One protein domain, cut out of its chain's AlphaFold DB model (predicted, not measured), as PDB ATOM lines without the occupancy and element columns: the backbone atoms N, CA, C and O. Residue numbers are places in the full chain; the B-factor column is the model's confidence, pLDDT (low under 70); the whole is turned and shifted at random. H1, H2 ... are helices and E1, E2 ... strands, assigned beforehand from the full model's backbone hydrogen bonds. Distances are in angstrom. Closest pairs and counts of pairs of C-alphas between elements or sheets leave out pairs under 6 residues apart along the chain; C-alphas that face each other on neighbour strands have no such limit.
ATOM      1  N   THR A   2     -13.573 -35.282 -48.876       80.88
ATOM      2  CA  THR A   2     -12.982 -35.208 -50.235       80.88
ATOM      3  C   THR A   2     -13.584 -34.102 -51.113       80.88
ATOM      4  O   THR A   2     -12.849 -33.404 -51.807       80.88
ATOM      5  N   GLN A   3     -14.902 -33.878 -51.023       84.00
ATOM      6  CA  GLN A   3     -15.600 -32.864 -51.824       84.00
ATOM      7  C   GLN A   3     -15.178 -31.432 -51.474       84.00
ATOM      8  O   GLN A   3     -14.912 -30.633 -52.370       84.00
ATOM      9  N   PHE A   4     -15.044 -31.124 -50.179       85.56
ATOM     10  CA  PHE A   4     -14.549 -29.823 -49.733       85.56
ATOM     11  C   PHE A   4     -13.157 -29.540 -50.295       85.56
ATOM     12  O   PHE A   4     -12.946 -28.506 -50.916       85.56
ATOM     13  N   ARG A   5     -12.215 -30.482 -50.151       87.62
ATOM     14  CA  ARG A   5     -10.839 -30.304 -50.644       87.62
ATOM     15  C   ARG A   5     -10.785 -30.096 -52.157       87.62
ATOM     16  O   ARG A   5     -10.026 -29.250 -52.617       87.62
ATOM     17  N   LYS A   6     -11.615 -30.821 -52.917       89.31
ATOM     18  CA  LYS A   6     -11.719 -30.673 -54.377       89.31
ATOM     19  C   LYS A   6     -12.184 -29.268 -54.782       89.31
ATOM     20  O   LYS A   6     -11.646 -28.703 -55.727       89.31
ATOM     21  N   ASN A   7     -13.124 -28.691 -54.031       89.12
ATOM     22  CA  ASN A   7     -13.795 -27.431 -54.368       89.12
ATOM     23  C   ASN A   7     -13.519 -26.295 -53.366       89.12
ATOM     24  O   ASN A   7     -14.302 -25.350 -53.273       89.12
ATOM     25  N   ILE A   8     -12.400 -26.348 -52.635       90.38
ATOM     26  CA  ILE A   8     -12.114 -25.468 -51.487       90.38
ATOM     27  C   ILE A   8     -12.231 -23.979 -51.825       90.38
ATOM     28  O   ILE A   8     -12.800 -23.203 -51.068       90.38
ATOM     29  N   ARG A   9     -11.751 -23.578 -53.008       88.44
ATOM     30  CA  ARG A   9     -11.827 -22.184 -53.466       88.44
ATOM     31  C   ARG A   9     -13.266 -21.730 -53.677       88.44
ATOM     32  O   ARG A   9     -13.586 -20.594 -53.355       88.44
ATOM     33  N   ARG A  10     -14.123 -22.605 -54.213       89.19
ATOM     34  CA  ARG A  10     -15.538 -22.290 -54.429       89.19
ATOM     35  C   ARG A  10     -16.254 -22.150 -53.094       89.19
ATOM     36  O   ARG A  10     -16.852 -21.110 -52.875       89.19
ATOM     37  N   TYR A  11     -16.098 -23.115 -52.183       91.38
ATOM     38  CA  TYR A  11     -16.683 -23.031 -50.839       91.38
ATOM     39  C   TYR A  11     -16.261 -21.753 -50.105       91.38
ATOM     40  O   TYR A  11     -17.118 -21.016 -49.627       91.38
ATOM     41  N   ASN A  12     -14.962 -21.440 -50.091       89.69
ATOM     42  CA  ASN A  12     -14.460 -20.232 -49.432       89.69
ATOM     43  C   ASN A  12     -14.980 -18.943 -50.088       89.69
ATOM     44  O   ASN A  12     -15.263 -17.984 -49.380       89.69
ATOM     45  N   ASN A  13     -15.112 -18.909 -51.418       88.12
ATOM     46  CA  ASN A  13     -15.668 -17.753 -52.125       88.12
ATOM     47  C   ASN A  13     -17.173 -17.600 -51.884       88.12
ATOM     48  O   ASN A  13     -17.649 -16.481 -51.738       88.12
ATOM     49  N   THR A  14     -17.916 -18.708 -51.847       89.81
ATOM     50  CA  THR A  14     -19.358 -18.714 -51.580       89.81
ATOM     51  C   THR A  14     -19.651 -18.223 -50.167       89.81
ATOM     52  O   THR A  14     -20.489 -17.347 -50.004       89.81
ATOM     53  N   LEU A  15     -18.917 -18.713 -49.167       90.88
ATOM     54  CA  LEU A  15     -19.101 -18.346 -47.758       90.88
ATOM     55  C   LEU A  15     -18.315 -17.086 -47.348       90.88
ATOM     56  O   LEU A  15     -18.211 -16.766 -46.161       90.88
ATOM     57  N   ALA A  16     -17.730 -16.368 -48.313       88.38
ATOM     58  CA  ALA A  16     -16.911 -15.198 -48.037       88.38
ATOM     59  C   ALA A  16     -17.731 -14.116 -47.324       88.38
ATOM     60  O   ALA A  16     -18.762 -13.657 -47.813       88.38
ATOM     61  N   PHE A  17     -17.231 -13.657 -46.178       83.00
ATOM     62  CA  PHE A  17     -17.916 -12.635 -45.391       83.00
ATOM     63  C   PHE A  17     -17.910 -11.259 -46.061       83.00
ATOM     64  O   PHE A  17     -18.804 -10.455 -45.837       83.00
ATOM     65  N   ALA A  18     -16.898 -10.947 -46.863       78.69
ATOM     66  CA  ALA A  18     -16.817  -9.659 -47.527       78.69
ATOM     67  C   ALA A  18     -16.334  -9.804 -48.958       78.69
ATOM     68  O   ALA A  18     -15.484 -10.644 -49.264       78.69
ATOM     69  N   ALA A  19     -16.849  -8.924 -49.814       74.19
ATOM     70  CA  ALA A  19     -16.317  -8.755 -51.149       74.19
ATOM     71  C   ALA A  19     -14.900  -8.182 -51.062       74.19
ATOM     72  O   ALA A  19     -14.658  -7.183 -50.382       74.19
ATOM     73  N   PHE A  20     -13.979  -8.802 -51.792       70.12
ATOM     74  CA  PHE A  20     -12.686  -8.209 -52.083       70.12
ATOM     75  C   PHE A  20     -12.832  -7.330 -53.325       70.12
ATOM     76  O   PHE A  20     -13.209  -7.813 -54.394       70.12
ATOM     77  N   SER A  21     -12.571  -6.033 -53.196       64.69
ATOM     78  CA  SER A  21     -12.590  -5.095 -54.320       64.69
ATOM     79  C   SER A  21     -11.358  -4.207 -54.274       64.69
ATOM     80  O   SER A  21     -10.983  -3.688 -53.222       64.69
ATOM     81  N   THR A  22     -10.707  -4.071 -55.425       64.62
ATOM     82  CA  THR A  22      -9.460  -3.320 -55.577       64.62
ATOM     83  C   THR A  22      -9.392  -2.690 -56.953       64.62
ATOM     84  O   THR A  22      -9.812  -3.328 -57.923       64.62
ATOM     85  N   ASP A  23      -8.745  -1.531 -57.054       63.12
ATOM     86  CA  ASP A  23      -8.314  -0.979 -58.335       63.12
ATOM     87  C   ASP A  23      -7.228  -1.889 -58.913       63.12
ATOM     88  O   ASP A  23      -6.068  -1.917 -58.489       63.12
ATOM     89  N   LEU A  24      -7.662  -2.761 -59.817       60.41
ATOM     90  CA  LEU A  24      -6.851  -3.853 -60.317       60.41
ATOM     91  C   LEU A  24      -5.857  -3.285 -61.328       60.41
ATOM     92  O   LEU A  24      -6.197  -3.038 -62.486       60.41
ATOM     93  N   ASN A  25      -4.607  -3.098 -60.908       61.06
ATOM     94  CA  ASN A  25      -3.552  -2.734 -61.842       61.06
ATOM     95  C   ASN A  25      -3.288  -3.930 -62.759       61.06
ATOM     96  O   ASN A  25      -2.662  -4.916 -62.371       61.06
ATOM     97  N   GLN A  26      -3.731  -3.825 -64.014       60.72
ATOM     98  CA  GLN A  26      -3.523  -4.830 -65.067       60.72
ATOM     99  C   GLN A  26      -2.058  -4.938 -65.527       60.72
ATOM    100  O   GLN A  26      -1.780  -5.386 -66.641       60.72
ATOM    101  N   ARG A  27      -1.094  -4.528 -64.695       62.22
ATOM    102  CA  ARG A  27       0.324  -4.597 -65.025       62.22
ATOM    103  C   ARG A  27       0.709  -6.062 -65.206       62.22
ATOM    104  O   ARG A  27       0.877  -6.805 -64.243       62.22
ATOM    105  N   ARG A  28       0.851  -6.480 -66.463       61.16
ATOM    106  CA  ARG A  28       1.398  -7.790 -66.807       61.16
ATOM    107  C   ARG A  28       2.896  -7.738 -66.550       61.16
ATOM    108  O   ARG A  28       3.619  -7.023 -67.238       61.16
ATOM    109  N   LEU A  29       3.350  -8.454 -65.526       65.69
ATOM    110  CA  LEU A  29       4.777  -8.619 -65.290       65.69
ATOM    111  C   LEU A  29       5.370  -9.431 -66.458       65.69
ATOM    112  O   LEU A  29       4.812 -10.476 -66.800       65.69
ATOM    113  N   PRO A  30       6.446  -8.955 -67.110       66.06
ATOM    114  CA  PRO A  30       7.089  -9.707 -68.180       66.06
ATOM    115  C   PRO A  30       7.730 -10.980 -67.605       66.06
ATOM    116  O   PRO A  30       8.492 -10.916 -66.645       66.06
ATOM    117  N   GLY A  31       7.409 -12.144 -68.178       69.50
ATOM    118  CA  GLY A  31       7.977 -13.436 -67.776       69.50
ATOM    119  C   GLY A  31       7.028 -14.621 -67.989       69.50
ATOM    120  O   GLY A  31       5.829 -14.446 -68.187       69.50
ATOM    121  N   ARG A  32       7.570 -15.847 -67.936       76.19
ATOM    122  CA  ARG A  32       6.815 -17.123 -68.006       76.19
ATOM    123  C   ARG A  32       6.410 -17.671 -66.623       76.19
ATOM    124  O   ARG A  32       6.093 -18.849 -66.496       76.19
ATOM    125  N   GLY A  33       6.473 -16.843 -65.582       69.69
ATOM    126  CA  GLY A  33       6.142 -17.241 -64.213       69.69
ATOM    127  C   GLY A  33       4.632 -17.384 -63.965       69.69
ATOM    128  O   GLY A  33       3.823 -16.989 -64.810       69.69
ATOM    129  N   PRO A  34       4.232 -17.927 -62.799       71.88
ATOM    130  CA  PRO A  34       2.831 -18.012 -62.391       71.88
ATOM    131  C   PRO A  34       2.129 -16.653 -62.460       71.88
ATOM    132  O   PRO A  34       2.735 -15.614 -62.203       71.88
ATOM    133  N   ARG A  35       0.831 -16.653 -62.787       67.56
ATOM    134  CA  ARG A  35       0.053 -15.417 -62.922       67.56
ATOM    135  C   ARG A  35      -0.003 -14.675 -61.586       67.56
ATOM    136  O   ARG A  35      -0.611 -15.149 -60.632       67.56
ATOM    137  N   VAL A  36       0.584 -13.488 -61.564       70.38
ATOM    138  CA  VAL A  36       0.553 -12.540 -60.448       70.38
ATOM    139  C   VAL A  36      -0.346 -11.364 -60.811       70.38
ATOM    140  O   VAL A  36      -0.359 -10.915 -61.957       70.38
ATOM    141  N   PHE A  37      -1.120 -10.884 -59.841       67.50
ATOM    142  CA  PHE A  37      -1.851  -9.624 -59.935       67.50
ATOM    143  C   PHE A  37      -1.363  -8.709 -58.816       67.50
ATOM    144  O   PHE A  37      -1.132  -9.161 -57.695       67.50
ATOM    145  N   THR A  38      -1.164  -7.434 -59.132       65.06
ATOM    146  CA  THR A  38      -0.713  -6.444 -58.156       65.06
ATOM    147  C   THR A  38      -1.883  -5.555 -57.790       65.06
ATOM    148  O   THR A  38      -2.504  -4.934 -58.650       65.06
ATOM    149  N   VAL A  39      -2.168  -5.489 -56.497       63.94
ATOM    150  CA  VAL A  39      -3.143  -4.565 -55.930       63.94
ATOM    151  C   VAL A  39      -2.400  -3.289 -55.557       63.94
ATOM    152  O   VAL A  39      -1.439  -3.337 -54.792       63.94
ATOM    153  N   HIS A  40      -2.827  -2.157 -56.107       58.94
ATOM    154  CA  HIS A  40      -2.345  -0.839 -55.703       58.94
ATOM    155  C   HIS A  40      -3.494  -0.067 -55.052       58.94
ATOM    156  O   HIS A  40      -4.629  -0.163 -55.498       58.94
ATOM    157  N   GLY A  41      -3.197   0.702 -54.001       59.72
ATOM    158  CA  GLY A  41      -4.199   1.502 -53.286       59.72
ATOM    159  C   GLY A  41      -4.604   0.910 -51.936       59.72
ATOM    160  O   GLY A  41      -3.755   0.359 -51.231       59.72
ATOM    161  N   GLN A  42      -5.865   1.110 -51.551       55.59
ATOM    162  CA  GLN A  42      -6.498   0.510 -50.374       55.59
ATOM    163  C   GLN A  42      -7.386  -0.658 -50.816       55.59
ATOM    164  O   GLN A  42      -8.038  -0.591 -51.857       55.59
ATOM    165  N   VAL A  43      -7.408  -1.734 -50.030       56.25
ATOM    166  CA  VAL A  43      -8.396  -2.804 -50.204       56.25
ATOM    167  C   VAL A  43      -9.679  -2.352 -49.525       56.25
ATOM    168  O   VAL A  43      -9.692  -2.149 -48.312       56.25
ATOM    169  N   TYR A  44     -10.756  -2.205 -50.292       55.41
ATOM    170  CA  TYR A  44     -12.056  -1.873 -49.726       55.41
ATOM    171  C   TYR A  44     -12.779  -3.162 -49.352       55.41
ATOM    172  O   TYR A  44     -13.063  -4.006 -50.204       55.41
ATOM    173  N   ARG A  45     -13.093  -3.309 -48.063       60.50
ATOM    174  CA  ARG A  45     -14.002  -4.345 -47.576       60.50
ATOM    175  C   ARG A  45     -15.413  -3.768 -47.622       60.50
ATOM    176  O   ARG A  45     -15.768  -2.942 -46.787       60.50
ATOM    177  N   ARG A  46     -16.219  -4.166 -48.608       57.81
ATOM    178  CA  ARG A  46     -17.632  -3.761 -48.645       57.81
ATOM    179  C   ARG A  46     -18.399  -4.605 -47.628       57.81
ATOM    180  O   ARG A  46     -18.682  -5.770 -47.894       57.81
ATOM    181  N   ILE A  47     -18.678  -4.022 -46.467       64.19
ATOM    182  CA  ILE A  47     -19.571  -4.577 -45.445       64.19
ATOM    183  C   ILE A  47     -20.742  -3.615 -45.318       64.19
ATOM    184  O   ILE A  47     -20.539  -2.415 -45.133       64.19
ATOM    185  N   THR A  48     -21.958  -4.134 -45.421       66.38
ATOM    186  CA  THR A  48     -23.162  -3.348 -45.163       66.38
ATOM    187  C   THR A  48     -23.458  -3.402 -43.664       66.38
ATOM    188  O   THR A  48     -23.653  -4.480 -43.111       66.38
ATOM    189  N   ASN A  49     -23.466  -2.245 -43.002       66.94
ATOM    190  CA  ASN A  49     -23.820  -2.091 -41.581       66.94
ATOM    191  C   ASN A  49     -25.335  -1.966 -41.337       66.94
ATOM    192  O   ASN A  49     -25.795  -2.017 -40.197       66.94
ATOM    193  N   ASP A  50     -26.091  -1.777 -42.413       67.44
ATOM    194  CA  ASP A  50     -27.532  -1.565 -42.437       67.44
ATOM    195  C   ASP A  50     -28.186  -2.642 -43.308       67.44
ATOM    196  O   ASP A  50     -28.478  -2.434 -44.484       67.44
ATOM    197  N   VAL A  51     -28.316  -3.842 -42.743       62.84
ATOM    198  CA  VAL A  51     -28.800  -5.037 -43.459       62.84
ATOM    199  C   VAL A  51     -30.323  -5.005 -43.665       62.84
ATOM    200  O   VAL A  51     -30.869  -5.811 -44.408       62.84
ATOM    201  N   VAL A  52     -31.012  -4.047 -43.038       60.03
ATOM    202  CA  VAL A  52     -32.478  -3.910 -43.023       60.03
ATOM    203  C   VAL A  52     -32.965  -2.899 -44.074       60.03
ATOM    204  O   VAL A  52     -34.019  -2.284 -43.930       60.03
ATOM    205  N   ARG A  53     -32.202  -2.652 -45.143       55.78
ATOM    206  CA  ARG A  53     -32.729  -1.827 -46.239       55.78
ATOM    207  C   ARG A  53     -33.706  -2.666 -47.059       55.78
ATOM    208  O   ARG A  53     -33.338  -3.724 -47.557       55.78
ATOM    209  N   ASN A  54     -34.933  -2.160 -47.200       50.56
ATOM    210  CA  ASN A  54     -35.969  -2.621 -48.134       50.56
ATOM    211  C   ASN A  54     -35.571  -2.322 -49.589       50.56
ATOM    212  O   ASN A  54     -36.326  -1.694 -50.328       50.56
ATOM    213  N   ASP A  55     -34.365  -2.699 -49.989       57.19
ATOM    214  CA  ASP A  55     -33.991  -2.643 -51.391       57.19
ATOM    215  C   ASP A  55     -34.351  -4.005 -52.000       57.19
ATOM    216  O   ASP A  55     -34.066  -5.038 -51.396       57.19
ATOM    217  N   ASP A  56     -34.907  -4.031 -53.217       61.38
ATOM    218  CA  ASP A  56     -35.177  -5.246 -54.021       61.38
ATOM    219  C   ASP A  56     -33.896  -6.043 -54.383       61.38
ATOM    220  O   ASP A  56     -33.847  -6.845 -55.319       61.38
ATOM    221  N   ARG A  57     -32.799  -5.790 -53.671       71.94
ATOM    222  CA  ARG A  57     -31.489  -6.375 -53.867       71.94
ATOM    223  C   ARG A  57     -31.368  -7.641 -53.028       71.94
ATOM    224  O   ARG A  57     -31.504  -7.624 -51.811       71.94
ATOM    225  N   HIS A  58     -30.998  -8.735 -53.687       74.12
ATOM    226  CA  HIS A  58     -30.674  -9.974 -52.991       74.12
ATOM    227  C   HIS A  58     -29.496  -9.787 -52.016       74.12
ATOM    228  O   HIS A  58     -28.483  -9.187 -52.404       74.12
ATOM    229  N   PRO A  59     -29.592 -10.336 -50.790       78.69
ATOM    230  CA  PRO A  59     -28.526 -10.249 -49.803       78.69
ATOM    231  C   PRO A  59     -27.246 -10.919 -50.314       78.69
ATOM    232  O   PRO A  59     -27.271 -11.920 -51.036       78.69
ATOM    233  N   SER A  60     -26.108 -10.347 -49.937       82.44
ATOM    234  CA  SER A  60     -24.783 -10.751 -50.403       82.44
ATOM    235  C   SER A  60     -23.738 -10.709 -49.287       82.44
ATOM    236  O   SER A  60     -23.767  -9.837 -48.418       82.44
ATOM    237  N   TYR A  61     -22.766 -11.625 -49.340       85.81
ATOM    238  CA  TYR A  61     -21.634 -11.674 -48.404       85.81
ATOM    239  C   TYR A  61     -22.091 -11.651 -46.930       85.81
ATOM    240  O   TYR A  61     -22.857 -12.517 -46.517       85.81
ATOM    241  N   CYS A  62     -21.660 -10.663 -46.137       84.81
ATOM    242  CA  CYS A  62     -22.001 -10.523 -44.721       84.81
ATOM    243  C   CYS A  62     -23.513 -10.470 -44.459       84.81
ATOM    244  O   CYS A  62     -23.971 -10.981 -43.443       84.81
ATOM    245  N   GLU A  63     -24.298  -9.918 -45.389       85.44
ATOM    246  CA  GLU A  63     -25.759  -9.810 -45.271       85.44
ATOM    247  C   GLU A  63     -26.420 -11.199 -45.170       85.44
ATOM    248  O   GLU A  63     -27.451 -11.353 -44.521       85.44
ATOM    249  N   LEU A  64     -25.795 -12.242 -45.730       89.44
ATOM    250  CA  LEU A  64     -26.297 -13.619 -45.650       89.44
ATOM    251  C   LEU A  64     -26.157 -14.225 -44.246       89.44
ATOM    252  O   LEU A  64     -26.896 -15.143 -43.891       89.44
ATOM    253  N   TYR A  65     -25.280 -13.673 -43.406       89.75
ATOM    254  CA  TYR A  65     -25.185 -14.055 -41.996       89.75
ATOM    255  C   TYR A  65     -26.272 -13.405 -41.131       89.75
ATOM    256  O   TYR A  65     -26.496 -13.858 -40.010       89.75
ATOM    257  N   PHE A  66     -26.985 -12.392 -41.642       87.38
ATOM    258  CA  PHE A  66     -28.181 -11.860 -40.986       87.38
ATOM    259  C   PHE A  66     -29.360 -12.820 -41.151       87.38
ATOM    260  O   PHE A  66     -30.048 -13.114 -40.184       87.38
ATOM    261  N   ILE A  67     -29.599 -13.344 -42.354       88.00
ATOM    262  CA  ILE A  67     -30.755 -14.213 -42.622       88.00
ATOM    263  C   ILE A  67     -30.581 -15.630 -42.049       88.00
ATOM    264  O   ILE A  67     -29.539 -15.992 -41.495       88.00
ATOM    265  N   GLU A  68     -31.658 -16.417 -42.109       88.94
ATOM    266  CA  GLU A  68     -31.687 -17.798 -41.620       88.94
ATOM    267  C   GLU A  68     -30.766 -18.678 -42.464       88.94
ATOM    268  O   GLU A  68     -30.633 -18.452 -43.664       88.94
ATOM    269  N   SER A  69     -30.068 -19.617 -41.821       90.06
ATOM    270  CA  SER A  69     -29.012 -20.403 -42.469       90.06
ATOM    271  C   SER A  69     -29.544 -21.211 -43.650       90.06
ATOM    272  O   SER A  69     -28.882 -21.281 -44.681       90.06
ATOM    273  N   GLY A  70     -30.759 -21.761 -43.546       90.81
ATOM    274  CA  GLY A  70     -31.425 -22.449 -44.648       90.81
ATOM    275  C   GLY A  70     -31.632 -21.532 -45.852       90.81
ATOM    276  O   GLY A  70     -31.201 -21.857 -46.961       90.81
ATOM    277  N   GLU A  71     -32.221 -20.355 -45.636       90.44
ATOM    278  CA  GLU A  71     -32.399 -19.359 -46.703       90.44
ATOM    279  C   GLU A  71     -31.064 -18.850 -47.277       90.44
ATOM    280  O   GLU A  71     -30.916 -18.743 -48.497       90.44
ATOM    281  N   ALA A  72     -30.051 -18.611 -46.437       90.31
ATOM    282  CA  ALA A  72     -28.706 -18.242 -46.888       90.31
ATOM    283  C   ALA A  72     -28.091 -19.319 -47.786       90.31
ATOM    284  O   ALA A  72     -27.579 -19.014 -48.866       90.31
ATOM    285  N   ASN A  73     -28.197 -20.585 -47.382       91.38
ATOM    286  CA  ASN A  73     -27.673 -21.711 -48.147       91.38
ATOM    287  C   ASN A  73     -28.405 -21.877 -49.479       91.38
ATOM    288  O   ASN A  73     -27.756 -22.142 -50.491       91.38
ATOM    289  N   ARG A  74     -29.718 -21.620 -49.542       90.00
ATOM    290  CA  ARG A  74     -30.455 -21.580 -50.819       90.00
ATOM    291  C   ARG A  74     -29.946 -20.479 -51.741       90.00
ATOM    292  O   ARG A  74     -29.709 -20.740 -52.921       90.00
ATOM    293  N   VAL A  75     -29.725 -19.270 -51.218       89.44
ATOM    294  CA  VAL A  75     -29.144 -18.167 -52.005       89.44
ATOM    295  C   VAL A  75     -27.758 -18.552 -52.523       89.44
ATOM    296  O   VAL A  75     -27.478 -18.393 -53.713       89.44
ATOM    297  N   HIS A  76     -26.913 -19.127 -51.668       89.31
ATOM    298  CA  HIS A  76     -25.594 -19.621 -52.050       89.31
ATOM    299  C   HIS A  76     -25.661 -20.693 -53.143       89.31
ATOM    300  O   HIS A  76     -24.898 -20.627 -54.108       89.31
ATOM    301  N   MET A  77     -26.570 -21.662 -53.033       88.06
ATOM    302  CA  MET A  77     -26.741 -22.713 -54.039       88.06
ATOM    303  C   MET A  77     -27.228 -22.140 -55.376       88.06
ATOM    304  O   MET A  77     -26.676 -22.492 -56.416       88.06
ATOM    305  N   ASN A  78     -28.160 -21.183 -55.355       86.44
ATOM    306  CA  ASN A  78     -28.667 -20.520 -56.562       86.44
ATOM    307  C   ASN A  78     -27.594 -19.687 -57.286       86.44
ATOM    308  O   ASN A  78     -27.559 -19.656 -58.516       86.44
ATOM    309  N   GLN A  79     -26.693 -19.039 -56.541       82.00
ATOM    310  CA  GLN A  79     -25.557 -18.295 -57.106       82.00
ATOM    311  C   GLN A  79     -24.476 -19.223 -57.691       82.00
ATOM    312  O   GLN A  79     -23.685 -18.819 -58.548       82.00
ATOM    313  N   ASN A  80     -24.429 -20.484 -57.255       80.12
ATOM    314  CA  ASN A  80     -23.508 -21.491 -57.769       80.12
ATOM    315  C   ASN A  80     -24.093 -22.196 -59.003       80.12
ATOM    316  O   ASN A  80     -24.397 -23.387 -58.981       80.12
ATOM    317  N   HIS A  81     -24.150 -21.476 -60.127       65.44
ATOM    318  CA  HIS A  81     -24.708 -21.932 -61.413       65.44
ATOM    319  C   HIS A  81     -24.123 -23.238 -61.995       65.44
ATOM    320  O   HIS A  81     -24.630 -23.741 -62.992       65.44
ATOM    321  N   GLN A  82     -23.047 -23.784 -61.420       64.06
ATOM    322  CA  GLN A  82     -22.367 -24.983 -61.926       64.06
ATOM    323  C   GLN A  82     -22.689 -26.269 -61.146       64.06
ATOM    324  O   GLN A  82     -22.197 -27.324 -61.530       64.06
ATOM    325  N   GLY A  83     -23.492 -26.221 -60.071       65.06
ATOM    326  CA  GLY A  83     -24.000 -27.430 -59.390       65.06
ATOM    327  C   GLY A  83     -22.946 -28.323 -58.711       65.06
ATOM    328  O   GLY A  83     -23.233 -29.454 -58.337       65.06
ATOM    329  N   GLU A  84     -21.709 -27.845 -58.552       73.06
ATOM    330  CA  GLU A  84     -20.585 -28.646 -58.035       73.06
ATOM    331  C   GLU A  84     -20.456 -28.637 -56.500       73.06
ATOM    332  O   GLU A  84     -19.675 -29.415 -55.932       73.06
ATOM    333  N   LEU A  85     -21.171 -27.741 -55.812       86.38
ATOM    334  CA  LEU A  85     -21.156 -27.687 -54.353       86.38
ATOM    335  C   LEU A  85     -22.161 -28.685 -53.787       86.38
ATOM    336  O   LEU A  85     -23.332 -28.688 -54.139       86.38
ATOM    337  N   ASN A  86     -21.682 -29.534 -52.885       90.69
ATOM    338  CA  ASN A  86     -22.546 -30.376 -52.076       90.69
ATOM    339  C   ASN A  86     -23.191 -29.525 -50.968       90.69
ATOM    340  O   ASN A  86     -22.468 -28.869 -50.212       90.69
ATOM    341  N   GLU A  87     -24.521 -29.569 -50.889       90.50
ATOM    342  CA  GLU A  87     -25.349 -28.793 -49.959       90.50
ATOM    343  C   GLU A  87     -25.091 -29.141 -48.489       90.50
ATOM    344  O   GLU A  87     -25.014 -28.245 -47.653       90.50
ATOM    345  N   THR A  88     -24.883 -30.422 -48.167       92.62
ATOM    346  CA  THR A  88     -24.563 -30.858 -46.799       92.62
ATOM    347  C   THR A  88     -23.249 -30.241 -46.332       92.62
ATOM    348  O   THR A  88     -23.197 -29.617 -45.282       92.62
ATOM    349  N   VAL A  89     -22.204 -30.310 -47.165       93.19
ATOM    350  CA  VAL A  89     -20.905 -29.691 -46.853       93.19
ATOM    351  C   VAL A  89     -21.031 -28.172 -46.723       93.19
ATOM    352  O   VAL A  89     -20.381 -27.583 -45.865       93.19
ATOM    353  N   LEU A  90     -21.841 -27.527 -47.567       92.81
ATOM    354  CA  LEU A  90     -22.085 -26.087 -47.470       92.81
ATOM    355  C   LEU A  90     -22.765 -25.732 -46.139       92.81
ATOM    356  O   LEU A  90     -22.311 -24.821 -45.456       92.81
ATOM    357  N   THR A  91     -23.794 -26.491 -45.761       94.19
ATOM    358  CA  THR A  91     -24.559 -26.299 -44.523       94.19
ATOM    359  C   THR A  91     -23.696 -26.507 -43.282       94.19
ATOM    360  O   THR A  91     -23.754 -25.700 -42.353       94.19
ATOM    361  N   ASP A  92     -22.848 -27.538 -43.279       94.62
ATOM    362  CA  ASP A  92     -21.915 -27.798 -42.180       94.62
ATOM    363  C   ASP A  92     -20.919 -26.640 -42.012       94.62
ATOM    364  O   ASP A  92     -20.643 -26.200 -40.895       94.62
ATOM    365  N   LEU A  93     -20.396 -26.113 -43.127       94.25
ATOM    366  CA  LEU A  93     -19.462 -24.987 -43.112       94.25
ATOM    367  C   LEU A  93     -20.132 -23.676 -42.687       94.25
ATOM    368  O   LEU A  93     -19.538 -22.942 -41.900       94.25
ATOM    369  N   ASP A  94     -21.343 -23.381 -43.167       94.50
ATOM    370  CA  ASP A  94     -22.116 -22.207 -42.733       94.50
ATOM    371  C   ASP A  94     -22.410 -22.276 -41.228       94.50
ATOM    372  O   ASP A  94     -22.144 -21.326 -40.492       94.50
ATOM    373  N   THR A  95     -22.842 -23.443 -40.743       94.81
ATOM    374  CA  THR A  95     -23.095 -23.680 -39.314       94.81
ATOM    375  C   THR A  95     -21.830 -23.462 -38.487       94.81
ATOM    376  O   THR A  95     -21.849 -22.716 -37.506       94.81
ATOM    377  N   MET A  96     -20.709 -24.052 -38.910       95.06
ATOM    378  CA  MET A  96     -19.417 -23.866 -38.253       95.06
ATOM    379  C   MET A  96     -19.016 -22.386 -38.227       95.06
ATOM    380  O   MET A  96     -18.584 -21.883 -37.189       95.06
ATOM    381  N   LEU A  97     -19.161 -21.668 -39.343       93.81
ATOM    382  CA  LEU A  97     -18.806 -20.251 -39.424       93.81
ATOM    383  C   LEU A  97     -19.678 -19.405 -38.498       93.81
ATOM    384  O   LEU A  97     -19.139 -18.576 -37.773       93.81
ATOM    385  N   ARG A  98     -20.990 -19.645 -38.440       92.62
ATOM    386  CA  ARG A  98     -21.895 -18.932 -37.519       92.62
ATOM    387  C   ARG A  98     -21.568 -19.173 -36.048       92.62
ATOM    388  O   ARG A  98     -21.782 -18.277 -35.241       92.62
ATOM    389  N   GLN A  99     -21.029 -20.343 -35.708       92.31
ATOM    390  CA  GLN A  99     -20.645 -20.694 -34.336       92.31
ATOM    391  C   GLN A  99     -19.257 -20.184 -33.931       92.31
ATOM    392  O   GLN A  99     -19.009 -19.953 -32.752       92.31
ATOM    393  N   THR A 100     -18.332 -20.047 -34.885       91.06
ATOM    394  CA  THR A 100     -16.910 -19.788 -34.591       91.06
ATOM    395  C   THR A 100     -16.440 -18.397 -35.000       91.06
ATOM    396  O   THR A 100     -15.531 -17.852 -34.375       91.06
ATOM    397  N   ASN A 101     -17.033 -17.798 -36.036       88.06
ATOM    398  CA  ASN A 101     -16.623 -16.495 -36.545       88.06
ATOM    399  C   ASN A 101     -17.322 -15.372 -35.751       88.06
ATOM    400  O   ASN A 101     -18.545 -15.236 -35.850       88.06
ATOM    401  N   PRO A 102     -16.578 -14.516 -35.023       86.75
ATOM    402  CA  PRO A 102     -17.161 -13.448 -34.210       86.75
ATOM    403  C   PRO A 102     -18.008 -12.466 -35.020       86.75
ATOM    404  O   PRO A 102     -19.021 -11.974 -34.527       86.75
ATOM    405  N   PHE A 103     -17.665 -12.237 -36.287       84.50
ATOM    406  CA  PHE A 103     -18.448 -11.371 -37.159       84.50
ATOM    407  C   PHE A 103     -19.763 -12.024 -37.593       84.50
ATOM    408  O   PHE A 103     -20.787 -11.354 -37.662       84.50
ATOM    409  N   ALA A 104     -19.773 -13.336 -37.841       88.38
ATOM    410  CA  ALA A 104     -21.011 -14.054 -38.143       88.38
ATOM    411  C   ALA A 104     -21.946 -14.091 -36.918       88.38
ATOM    412  O   ALA A 104     -23.155 -13.878 -37.047       88.38
ATOM    413  N   MET A 105     -21.378 -14.271 -35.719       88.50
ATOM    414  CA  MET A 105     -22.120 -14.167 -34.458       88.50
ATOM    415  C   MET A 105     -22.704 -12.766 -34.256       88.50
ATOM    416  O   MET A 105     -23.862 -12.637 -33.870       88.50
ATOM    417  N   ALA A 106     -21.954 -11.708 -34.573       87.38
ATOM    418  CA  ALA A 106     -22.451 -10.339 -34.472       87.38
ATOM    419  C   ALA A 106     -23.675 -10.075 -35.360       87.38
ATOM    420  O   ALA A 106     -24.638  -9.463 -34.904       87.38
ATOM    421  N   PHE A 107     -23.682 -10.594 -36.591       87.19
ATOM    422  CA  PHE A 107     -24.848 -10.521 -37.478       87.19
ATOM    423  C   PHE A 107     -26.042 -11.326 -36.942       87.19
ATOM    424  O   PHE A 107     -27.187 -10.886 -37.052       87.19
ATOM    425  N   SER A 108     -25.779 -12.465 -36.299       86.69
ATOM    426  CA  SER A 108     -26.819 -13.278 -35.656       86.69
ATOM    427  C   SER A 108     -27.441 -12.541 -34.462       86.69
ATOM    428  O   SER A 108     -28.665 -12.485 -34.330       86.69
ATOM    429  N   ASN A 109     -26.612 -11.881 -33.645       87.69
ATOM    430  CA  ASN A 109     -27.054 -11.027 -32.541       87.69
ATOM    431  C   ASN A 109     -27.836  -9.808 -33.048       87.69
ATOM    432  O   ASN A 109     -28.887  -9.479 -32.502       87.69
ATOM    433  N   MET A 110     -27.362  -9.170 -34.124       87.00
ATOM    434  CA  MET A 110     -28.059  -8.058 -34.775       87.00
ATOM    435  C   MET A 110     -29.471  -8.465 -35.203       87.00
ATOM    436  O   MET A 110     -30.422  -7.721 -34.960       87.00
ATOM    437  N   ARG A 111     -29.635  -9.659 -35.787       87.69
ATOM    438  CA  ARG A 111     -30.959 -10.181 -36.137       87.69
ATOM    439  C   ARG A 111     -31.839 -10.410 -34.915       87.69
ATOM    440  O   ARG A 111     -33.021 -10.091 -34.982       87.69
ATOM    441  N   ALA A 112     -31.303 -10.958 -33.826       89.12
ATOM    442  CA  ALA A 112     -32.085 -11.179 -32.611       89.12
ATOM    443  C   ALA A 112     -32.659  -9.860 -32.063       89.12
ATOM    444  O   ALA A 112     -33.854  -9.785 -31.785       89.12
ATOM    445  N   VAL A 113     -31.839  -8.801 -32.009       88.56
ATOM    446  CA  VAL A 113     -32.286  -7.451 -31.618       88.56
ATOM    447  C   VAL A 113     -33.350  -6.926 -32.587       88.56
ATOM    448  O   VAL A 113     -34.388  -6.435 -32.161       88.56
ATOM    449  N   TRP A 114     -33.135  -7.081 -33.895       87.81
ATOM    450  CA  TRP A 114     -34.089  -6.634 -34.912       87.81
ATOM    451  C   TRP A 114     -35.443  -7.365 -34.870       87.81
ATOM    452  O   TRP A 114     -36.489  -6.753 -35.099       87.81
ATOM    453  N   LEU A 115     -35.449  -8.669 -34.579       88.81
ATOM    454  CA  LEU A 115     -36.683  -9.441 -34.410       88.81
ATOM    455  C   LEU A 115     -37.461  -8.990 -33.171       88.81
ATOM    456  O   LEU A 115     -38.687  -8.907 -33.230       88.81
ATOM    457  N   GLU A 116     -36.769  -8.665 -32.079       88.44
ATOM    458  CA  GLU A 116     -37.418  -8.172 -30.862       88.44
ATOM    459  C   GLU A 116     -38.041  -6.786 -31.071       88.44
ATOM    460  O   GLU A 116     -39.199  -6.578 -30.707       88.44
ATOM    461  N   GLU A 117     -37.340  -5.872 -31.746       87.06
ATOM    462  CA  GLU A 117     -37.885  -4.554 -32.111       87.06
ATOM    463  C   GLU A 117     -39.160  -4.671 -32.958       87.06
ATOM    464  O   GLU A 117     -40.156  -3.989 -32.708       87.06
ATOM    465  N   GLN A 118     -39.184  -5.594 -33.925       85.56
ATOM    466  CA  GLN A 118     -40.403  -5.867 -34.689       85.56
ATOM    467  C   GLN A 118     -41.503  -6.504 -33.854       85.56
ATOM    468  O   GLN A 118     -42.672  -6.177 -34.043       85.56
ATOM    469  N   ARG A 119     -41.168  -7.412 -32.934       88.44
ATOM    470  CA  ARG A 119     -42.155  -8.025 -32.042       88.44
ATOM    471  C   ARG A 119     -42.842  -6.962 -31.184       88.44
ATOM    472  O   ARG A 119     -44.060  -7.021 -31.016       88.44
ATOM    473  N   ILE A 120     -42.085  -5.986 -30.680       86.44
ATOM    474  CA  ILE A 120     -42.605  -4.853 -29.903       86.44
ATOM    475  C   ILE A 120     -43.519  -3.976 -30.768       86.44
ATOM    476  O   ILE A 120     -44.643  -3.690 -30.354       86.44
ATOM    477  N   ALA A 121     -43.083  -3.610 -31.975       86.00
ATOM    478  CA  ALA A 121     -43.886  -2.811 -32.905       86.00
ATOM    479  C   ALA A 121     -45.178  -3.527 -33.349       86.00
ATOM    480  O   ALA A 121     -46.243  -2.919 -33.415       86.00
ATOM    481  N   ASN A 122     -45.122  -4.841 -33.580       85.06
ATOM    482  CA  ASN A 122     -46.294  -5.646 -33.936       85.06
ATOM    483  C   ASN A 122     -47.275  -5.799 -32.760       85.06
ATOM    484  O   ASN A 122     -48.482  -5.897 -32.966       85.06
ATOM    485  N   ALA A 123     -46.772  -5.826 -31.521       87.94
ATOM    486  CA  ALA A 123     -47.606  -5.865 -30.321       87.94
ATOM    487  C   ALA A 123     -48.245  -4.501 -30.008       87.94
ATOM    488  O   ALA A 123     -49.332  -4.448 -29.433       87.94
ATOM    489  N   ASN A 124     -47.587  -3.403 -30.386       86.06
ATOM    490  CA  ASN A 124     -48.090  -2.051 -30.208       86.06
ATOM    491  C   ASN A 124     -47.873  -1.215 -31.474       86.06
ATOM    492  O   ASN A 124     -46.840  -0.572 -31.632       86.06
ATOM    493  N   HIS A 125     -48.904  -1.151 -32.319       76.00
ATOM    494  CA  HIS A 125     -48.899  -0.408 -33.584       76.00
ATOM    495  C   HIS A 125     -48.628   1.106 -33.447       76.00
ATOM    496  O   HIS A 125     -48.439   1.783 -34.453       76.00
ATOM    497  N   LEU A 126     -48.624   1.657 -32.226       78.56
ATOM    498  CA  LEU A 126     -48.240   3.049 -31.959       78.56
ATOM    499  C   LEU A 126     -46.716   3.242 -31.875       78.56
ATOM    500  O   LEU A 126     -46.245   4.378 -31.866       78.56
ATOM    501  N   VAL A 127     -45.947   2.155 -31.790       79.44
ATOM    502  CA  VAL A 127     -44.488   2.166 -31.673       79.44
ATOM    503  C   VAL A 127     -43.889   1.744 -33.008       79.44
ATOM    504  O   VAL A 127     -44.134   0.643 -33.493       79.44
ATOM    505  N   GLN A 128     -43.089   2.621 -33.610       77.50
ATOM    506  CA  GLN A 128     -42.316   2.261 -34.796       77.50
ATOM    507  C   GLN A 128     -41.088   1.436 -34.382       77.50
ATOM    508  O   GLN A 128     -40.460   1.766 -33.372       77.50
ATOM    509  N   PRO A 129     -40.729   0.380 -35.136       78.50
ATOM    510  CA  PRO A 129     -39.566  -0.436 -34.819       78.50
ATOM    511  C   PRO A 129     -38.293   0.395 -34.978       78.50
ATOM    512  O   PRO A 129     -38.101   1.088 -35.983       78.50
ATOM    513  N   ARG A 130     -37.404   0.313 -33.988       82.38
ATOM    514  CA  ARG A 130     -36.147   1.059 -34.005       82.38
ATOM    515  C   ARG A 130     -35.224   0.522 -35.088       82.38
ATOM    516  O   ARG A 130     -35.120  -0.686 -35.311       82.38
ATOM    517  N   ARG A 131     -34.492   1.421 -35.750       81.50
ATOM    518  CA  ARG A 131     -33.500   1.013 -36.752       81.50
ATOM    519  C   ARG A 131     -32.303   0.362 -36.063       81.50
ATOM    520  O   ARG A 131     -31.622   1.001 -35.263       81.50
ATOM    521  N   VAL A 132     -32.025  -0.888 -36.426       81.50
ATOM    522  CA  VAL A 132     -30.889  -1.661 -35.912       81.50
ATOM    523  C   VAL A 132     -29.727  -1.597 -36.900       81.50
ATOM    524  O   VAL A 132     -29.896  -1.906 -38.077       81.50
ATOM    525  N   THR A 133     -28.541  -1.211 -36.431       81.12
ATOM    526  CA  THR A 133     -27.309  -1.123 -37.239       81.12
ATOM    527  C   THR A 133     -26.142  -1.799 -36.528       81.12
ATOM    528  O   THR A 133     -26.099  -1.826 -35.298       81.12
ATOM    529  N   MET A 134     -25.193  -2.354 -37.286       81.25
ATOM    530  CA  MET A 134     -24.003  -3.014 -36.733       81.25
ATOM    531  C   MET A 134     -22.721  -2.337 -37.208       81.25
ATOM    532  O   MET A 134     -22.459  -2.252 -38.406       81.25
ATOM    533  N   HIS A 135     -21.876  -1.918 -36.271       78.44
ATOM    534  CA  HIS A 135     -20.584  -1.306 -36.565       78.44
ATOM    535  C   HIS A 135     -19.443  -2.238 -36.159       78.44
ATOM    536  O   HIS A 135     -19.407  -2.715 -35.026       78.44
ATOM    537  N   LEU A 136     -18.511  -2.479 -37.085       75.50
ATOM    538  CA  LEU A 136     -17.232  -3.123 -36.789       75.50
ATOM    539  C   LEU A 136     -16.221  -2.032 -36.458       75.50
ATOM    540  O   LEU A 136     -15.926  -1.185 -37.304       75.50
ATOM    541  N   VAL A 137     -15.732  -2.033 -35.225       70.56
ATOM    542  CA  VAL A 137     -14.806  -1.020 -34.719       70.56
ATOM    543  C   VAL A 137     -13.475  -1.696 -34.444       70.56
ATOM    544  O   VAL A 137     -13.392  -2.565 -33.582       70.56
ATOM    545  N   ALA A 138     -12.445  -1.305 -35.191       67.25
ATOM    546  CA  ALA A 138     -11.077  -1.729 -34.923       67.25
ATOM    547  C   ALA A 138     -10.524  -1.009 -33.687       67.25
ATOM    548  O   ALA A 138     -10.855   0.153 -33.444       67.25
ATOM    549  N   ASP A 139      -9.669  -1.694 -32.924       65.38
ATOM    550  CA  ASP A 139      -8.972  -1.108 -31.777       65.38
ATOM    551  C   ASP A 139      -8.186   0.146 -32.215       65.38
ATOM    552  O   ASP A 139      -7.317   0.037 -33.085       65.38
ATOM    553  N   PRO A 140      -8.444   1.328 -31.625       59.44
ATOM    554  CA  PRO A 140      -7.701   2.552 -31.924       59.44
ATOM    555  C   PRO A 140      -6.193   2.438 -31.664       59.44
ATOM    556  O   PRO A 140      -5.417   3.201 -32.238       59.44
ATOM    557  N   ASN A 141      -5.777   1.502 -30.802       62.22
ATOM    558  CA  ASN A 141      -4.372   1.234 -30.490       62.22
ATOM    559  C   ASN A 141      -3.712   0.264 -31.484       62.22
ATOM    560  O   ASN A 141      -2.501   0.043 -31.411       62.22
ATOM    561  N   SER A 142      -4.482  -0.322 -32.407       60.25
ATOM    562  CA  SER A 142      -3.939  -1.139 -33.489       60.25
ATOM    563  C   SER A 142      -3.160  -0.250 -34.455       60.25
ATOM    564  O   SER A 142      -3.691   0.726 -34.976       60.25
ATOM    565  N   ASP A 143      -1.905  -0.609 -34.727       58.25
ATOM    566  CA  ASP A 143      -1.024   0.156 -35.609       58.25
ATOM    567  C   ASP A 143      -1.637   0.313 -37.019       58.25
ATOM    568  O   ASP A 143      -1.739  -0.676 -37.753       58.25
ATOM    569  N   PRO A 144      -2.014   1.537 -37.440       55.59
ATOM    570  CA  PRO A 144      -2.679   1.777 -38.719       55.59
ATOM    571  C   PRO A 144      -1.712   1.728 -39.914       55.59
ATOM    572  O   PRO A 144      -2.104   2.020 -41.049       55.59
ATOM    573  N   ARG A 145      -0.424   1.423 -39.693       57.84
ATOM    574  CA  ARG A 145       0.593   1.432 -40.746       57.84
ATOM    575  C   ARG A 145       0.327   0.378 -41.827       57.84
ATOM    576  O   ARG A 145      -0.015  -0.772 -41.589       57.84
ATOM    577  N   ARG A 146       0.589   0.795 -43.067       47.62
ATOM    578  CA  ARG A 146       0.280   0.101 -44.331       47.62
ATOM    579  C   ARG A 146       0.972  -1.259 -44.536       47.62
ATOM    580  O   ARG A 146       0.587  -1.990 -45.442       47.62
ATOM    581  N   TYR A 147       2.000  -1.563 -43.743       50.62
ATOM    582  CA  TYR A 147       2.823  -2.778 -43.839       50.62
ATOM    583  C   TYR A 147       2.786  -3.640 -42.578       50.62
ATOM    584  O   TYR A 147       3.570  -4.580 -42.450       50.62
ATOM    585  N   SER A 148       1.877  -3.344 -41.654       47.38
ATOM    586  CA  SER A 148       1.555  -4.283 -40.592       47.38
ATOM    587  C   SER A 148       0.992  -5.549 -41.246       47.38
ATOM    588  O   SER A 148       0.120  -5.469 -42.116       47.38
ATOM    589  N   LEU A 149       1.469  -6.732 -40.838       44.59
ATOM    590  CA  LEU A 149       0.663  -7.952 -40.977       44.59
ATOM    591  C   LEU A 149      -0.740  -7.611 -40.451       44.59
ATOM    592  O   LEU A 149      -0.780  -6.873 -39.463       44.59
ATOM    593  N   PRO A 150      -1.856  -8.086 -41.054       46.03
ATOM    594  CA  PRO A 150      -3.157  -7.952 -40.407       46.03
ATOM    595  C   PRO A 150      -2.942  -8.462 -38.987       46.03
ATOM    596  O   PRO A 150      -2.534  -9.625 -38.859       46.03
ATOM    597  N   PRO A 151      -3.023  -7.592 -37.961       46.62
ATOM    598  CA  PRO A 151      -2.588  -7.984 -36.642       46.62
ATOM    599  C   PRO A 151      -3.316  -9.277 -36.332       46.62
ATOM    600  O   PRO A 151      -4.533  -9.361 -36.492       46.62
ATOM    601  N   THR A 152      -2.596 -10.301 -35.885       42.78
ATOM    602  CA  THR A 152      -3.189 -11.552 -35.380       42.78
ATOM    603  C   THR A 152      -4.159 -11.307 -34.207       42.78
ATOM    604  O   THR A 152      -4.686 -12.246 -33.625       42.78
ATOM    605  N   GLN A 153      -4.362 -10.033 -33.864       43.69
ATOM    606  CA  GLN A 153      -5.021  -9.435 -32.733       43.69
ATOM    607  C   GLN A 153      -5.580  -8.046 -33.121       43.69
ATOM    608  O   GLN A 153      -5.410  -7.079 -32.385       43.69
ATOM    609  N   VAL A 154      -6.208  -7.887 -34.296       50.44
ATOM    610  CA  VAL A 154      -7.150  -6.763 -34.423       50.44
ATOM    611  C   VAL A 154      -8.341  -7.149 -33.560       50.44
ATOM    612  O   VAL A 154      -9.130  -8.011 -33.944       50.44
ATOM    613  N   ASN A 155      -8.446  -6.550 -32.374       52.28
ATOM    614  CA  ASN A 155      -9.655  -6.611 -31.560       52.28
ATOM    615  C   ASN A 155     -10.732  -5.760 -32.248       52.28
ATOM    616  O   ASN A 155     -11.067  -4.666 -31.806       52.28
ATOM    617  N   GLU A 156     -11.216  -6.237 -33.393       60.09
ATOM    618  CA  GLU A 156     -12.386  -5.683 -34.054       60.09
ATOM    619  C   GLU A 156     -13.618  -6.132 -33.267       60.09
ATOM    620  O   GLU A 156     -14.007  -7.302 -33.285       60.09
ATOM    621  N   VAL A 157     -14.216  -5.197 -32.535       62.12
ATOM    622  CA  VAL A 157     -15.442  -5.446 -31.778       62.12
ATOM    623  C   VAL A 157     -16.629  -5.084 -32.656       62.12
ATOM    624  O   VAL A 157     -16.631  -4.066 -33.350       62.12
ATOM    625  N   SER A 158     -17.655  -5.929 -32.630       69.75
ATOM    626  CA  SER A 158     -18.925  -5.639 -33.289       69.75
ATOM    627  C   SER A 158     -19.897  -5.052 -32.274       69.75
ATOM    628  O   SER A 158     -20.164  -5.681 -31.250       69.75
ATOM    629  N   VAL A 159     -20.440  -3.871 -32.556       73.69
ATOM    630  CA  VAL A 159     -21.451  -3.226 -31.709       73.69
ATOM    631  C   VAL A 159     -22.756  -3.110 -32.485       73.69
ATOM    632  O   VAL A 159     -22.765  -2.626 -33.617       73.69
ATOM    633  N   VAL A 160     -23.851  -3.565 -31.876       75.50
ATOM    634  CA  VAL A 160     -25.210  -3.453 -32.416       75.50
ATOM    635  C   VAL A 160     -25.907  -2.280 -31.733       75.50
ATOM    636  O   VAL A 160     -26.003  -2.249 -30.508       75.50
ATOM    637  N   PHE A 161     -26.399  -1.326 -32.518       76.50
ATOM    638  CA  PHE A 161     -27.126  -0.153 -32.038       76.50
ATOM    639  C   PHE A 161     -28.581  -0.204 -32.498       76.50
ATOM    640  O   PHE A 161     -28.833  -0.368 -33.691       76.50
ATOM    641  N   ALA A 162     -29.518   0.013 -31.574       72.50
ATOM    642  CA  ALA A 162     -30.914   0.322 -31.876       72.50
ATOM    643  C   ALA A 162     -31.121   1.842 -31.746       72.50
ATOM    644  O   ALA A 162     -31.166   2.387 -30.639       72.50
ATOM    645  N   GLY A 163     -31.183   2.548 -32.879       69.00
ATOM    646  CA  GLY A 163     -31.383   4.004 -32.922       69.00
ATOM    647  C   GLY A 163     -32.750   4.428 -32.372       69.00
ATOM    648  O   GLY A 163     -33.639   3.593 -32.261       69.00
TER     649      GLY A 163
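What this domain is: This is residues 2 to 163 of the 164 residues of an uncharacterized protein of Acyrthosiphon pisum (UniProt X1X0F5). The long helix H6 packs with its residues 102 to 117 on a two-stranded hairpin, E3 and E4, and H5 meets one end of H6 at a corner to make an L. H3 packs on H6 near that corner, H4 packs on H5, and the small helices H1 and H2 lie near H5; on another side a tiny hairpin, E1 and E2, opens into a long loop whose residues 30 to 35 stick out. The 162 printed residues have six named helices and four named strands, in the order H1 H2 E1 E2 H3 H4 H5 H6 E3 E4; both two-stranded sheets are antiparallel, and the class is mixed, helices and strands. The whole is loose, with a radius of gyration of the C-alphas of 19.1 A, and elongated, spanning 69 by 43 by 29 A.

Where its parts are: Start with E3, residues 132 to 137, 16.1 A long, and E4, residues 157 to 162, 16.5 A, which ends at C-alpha 162 at (-30.914, 0.322, -31.876). Find C-alpha 102 at (-17.161, -13.448, -34.210); from there H6 runs 31.6 A to residue 123. Before it come H5, residues 87 to 100, 19.7 A, H4, residues 69 to 79, 15.2 A, and H3, residues 61 to 65. E1 is residues 19 to 21 and E2 residues 44 to 46. H1, residues 2 to 6, begins at C-alpha 2 at (-12.982, -35.208, -50.235), and H2 is residues 8 to 14.

How they stand to each other: In the hairpin E3 and E4, look at N 133 and O 161, 2.9 A apart. The closest C-alphas of H6 and E4 are Met 110 and Val 160, 5.9 A. H5 and H6 touch only at the corner, about perpendicular at 88 degrees, with C-alphas 98 and 104 closest at 5.0 A. H3 touches residues 104 to 108 of H6, closest at C-alphas 65 and 104, 5.7 A. H4 and H5 touch at a steep tilt of 52 degrees, opposite ways, closest at C-alphas 73 and 91, 6.6 A. H1 and H2 are each close to H5 but not clearly touching: C-alphas 4 and 89 are closest at 7.0 A, 11 and 90 at 7.1 A. In the hairpin E1 and E2, N 44 and O 21 are 3.3 A apart; both strands are apart from H6. Every O i to N i+4 pair is within hydrogen-bond range in H1, H2, H4, H5 and H6; H3 has 0 of 1, but 2 of 2 O i to N i+3 pairs.

The domain as a whole: The C-alphas farthest apart, Arg 32 and Leu 126, are 68.8 A apart. The printed part has no cut; the links E1 to E2, E2 to H3 and E3 to E4 are long. Look for pLDDT under 70 in 58 residues, among them 37 to 56 and 138 to 158.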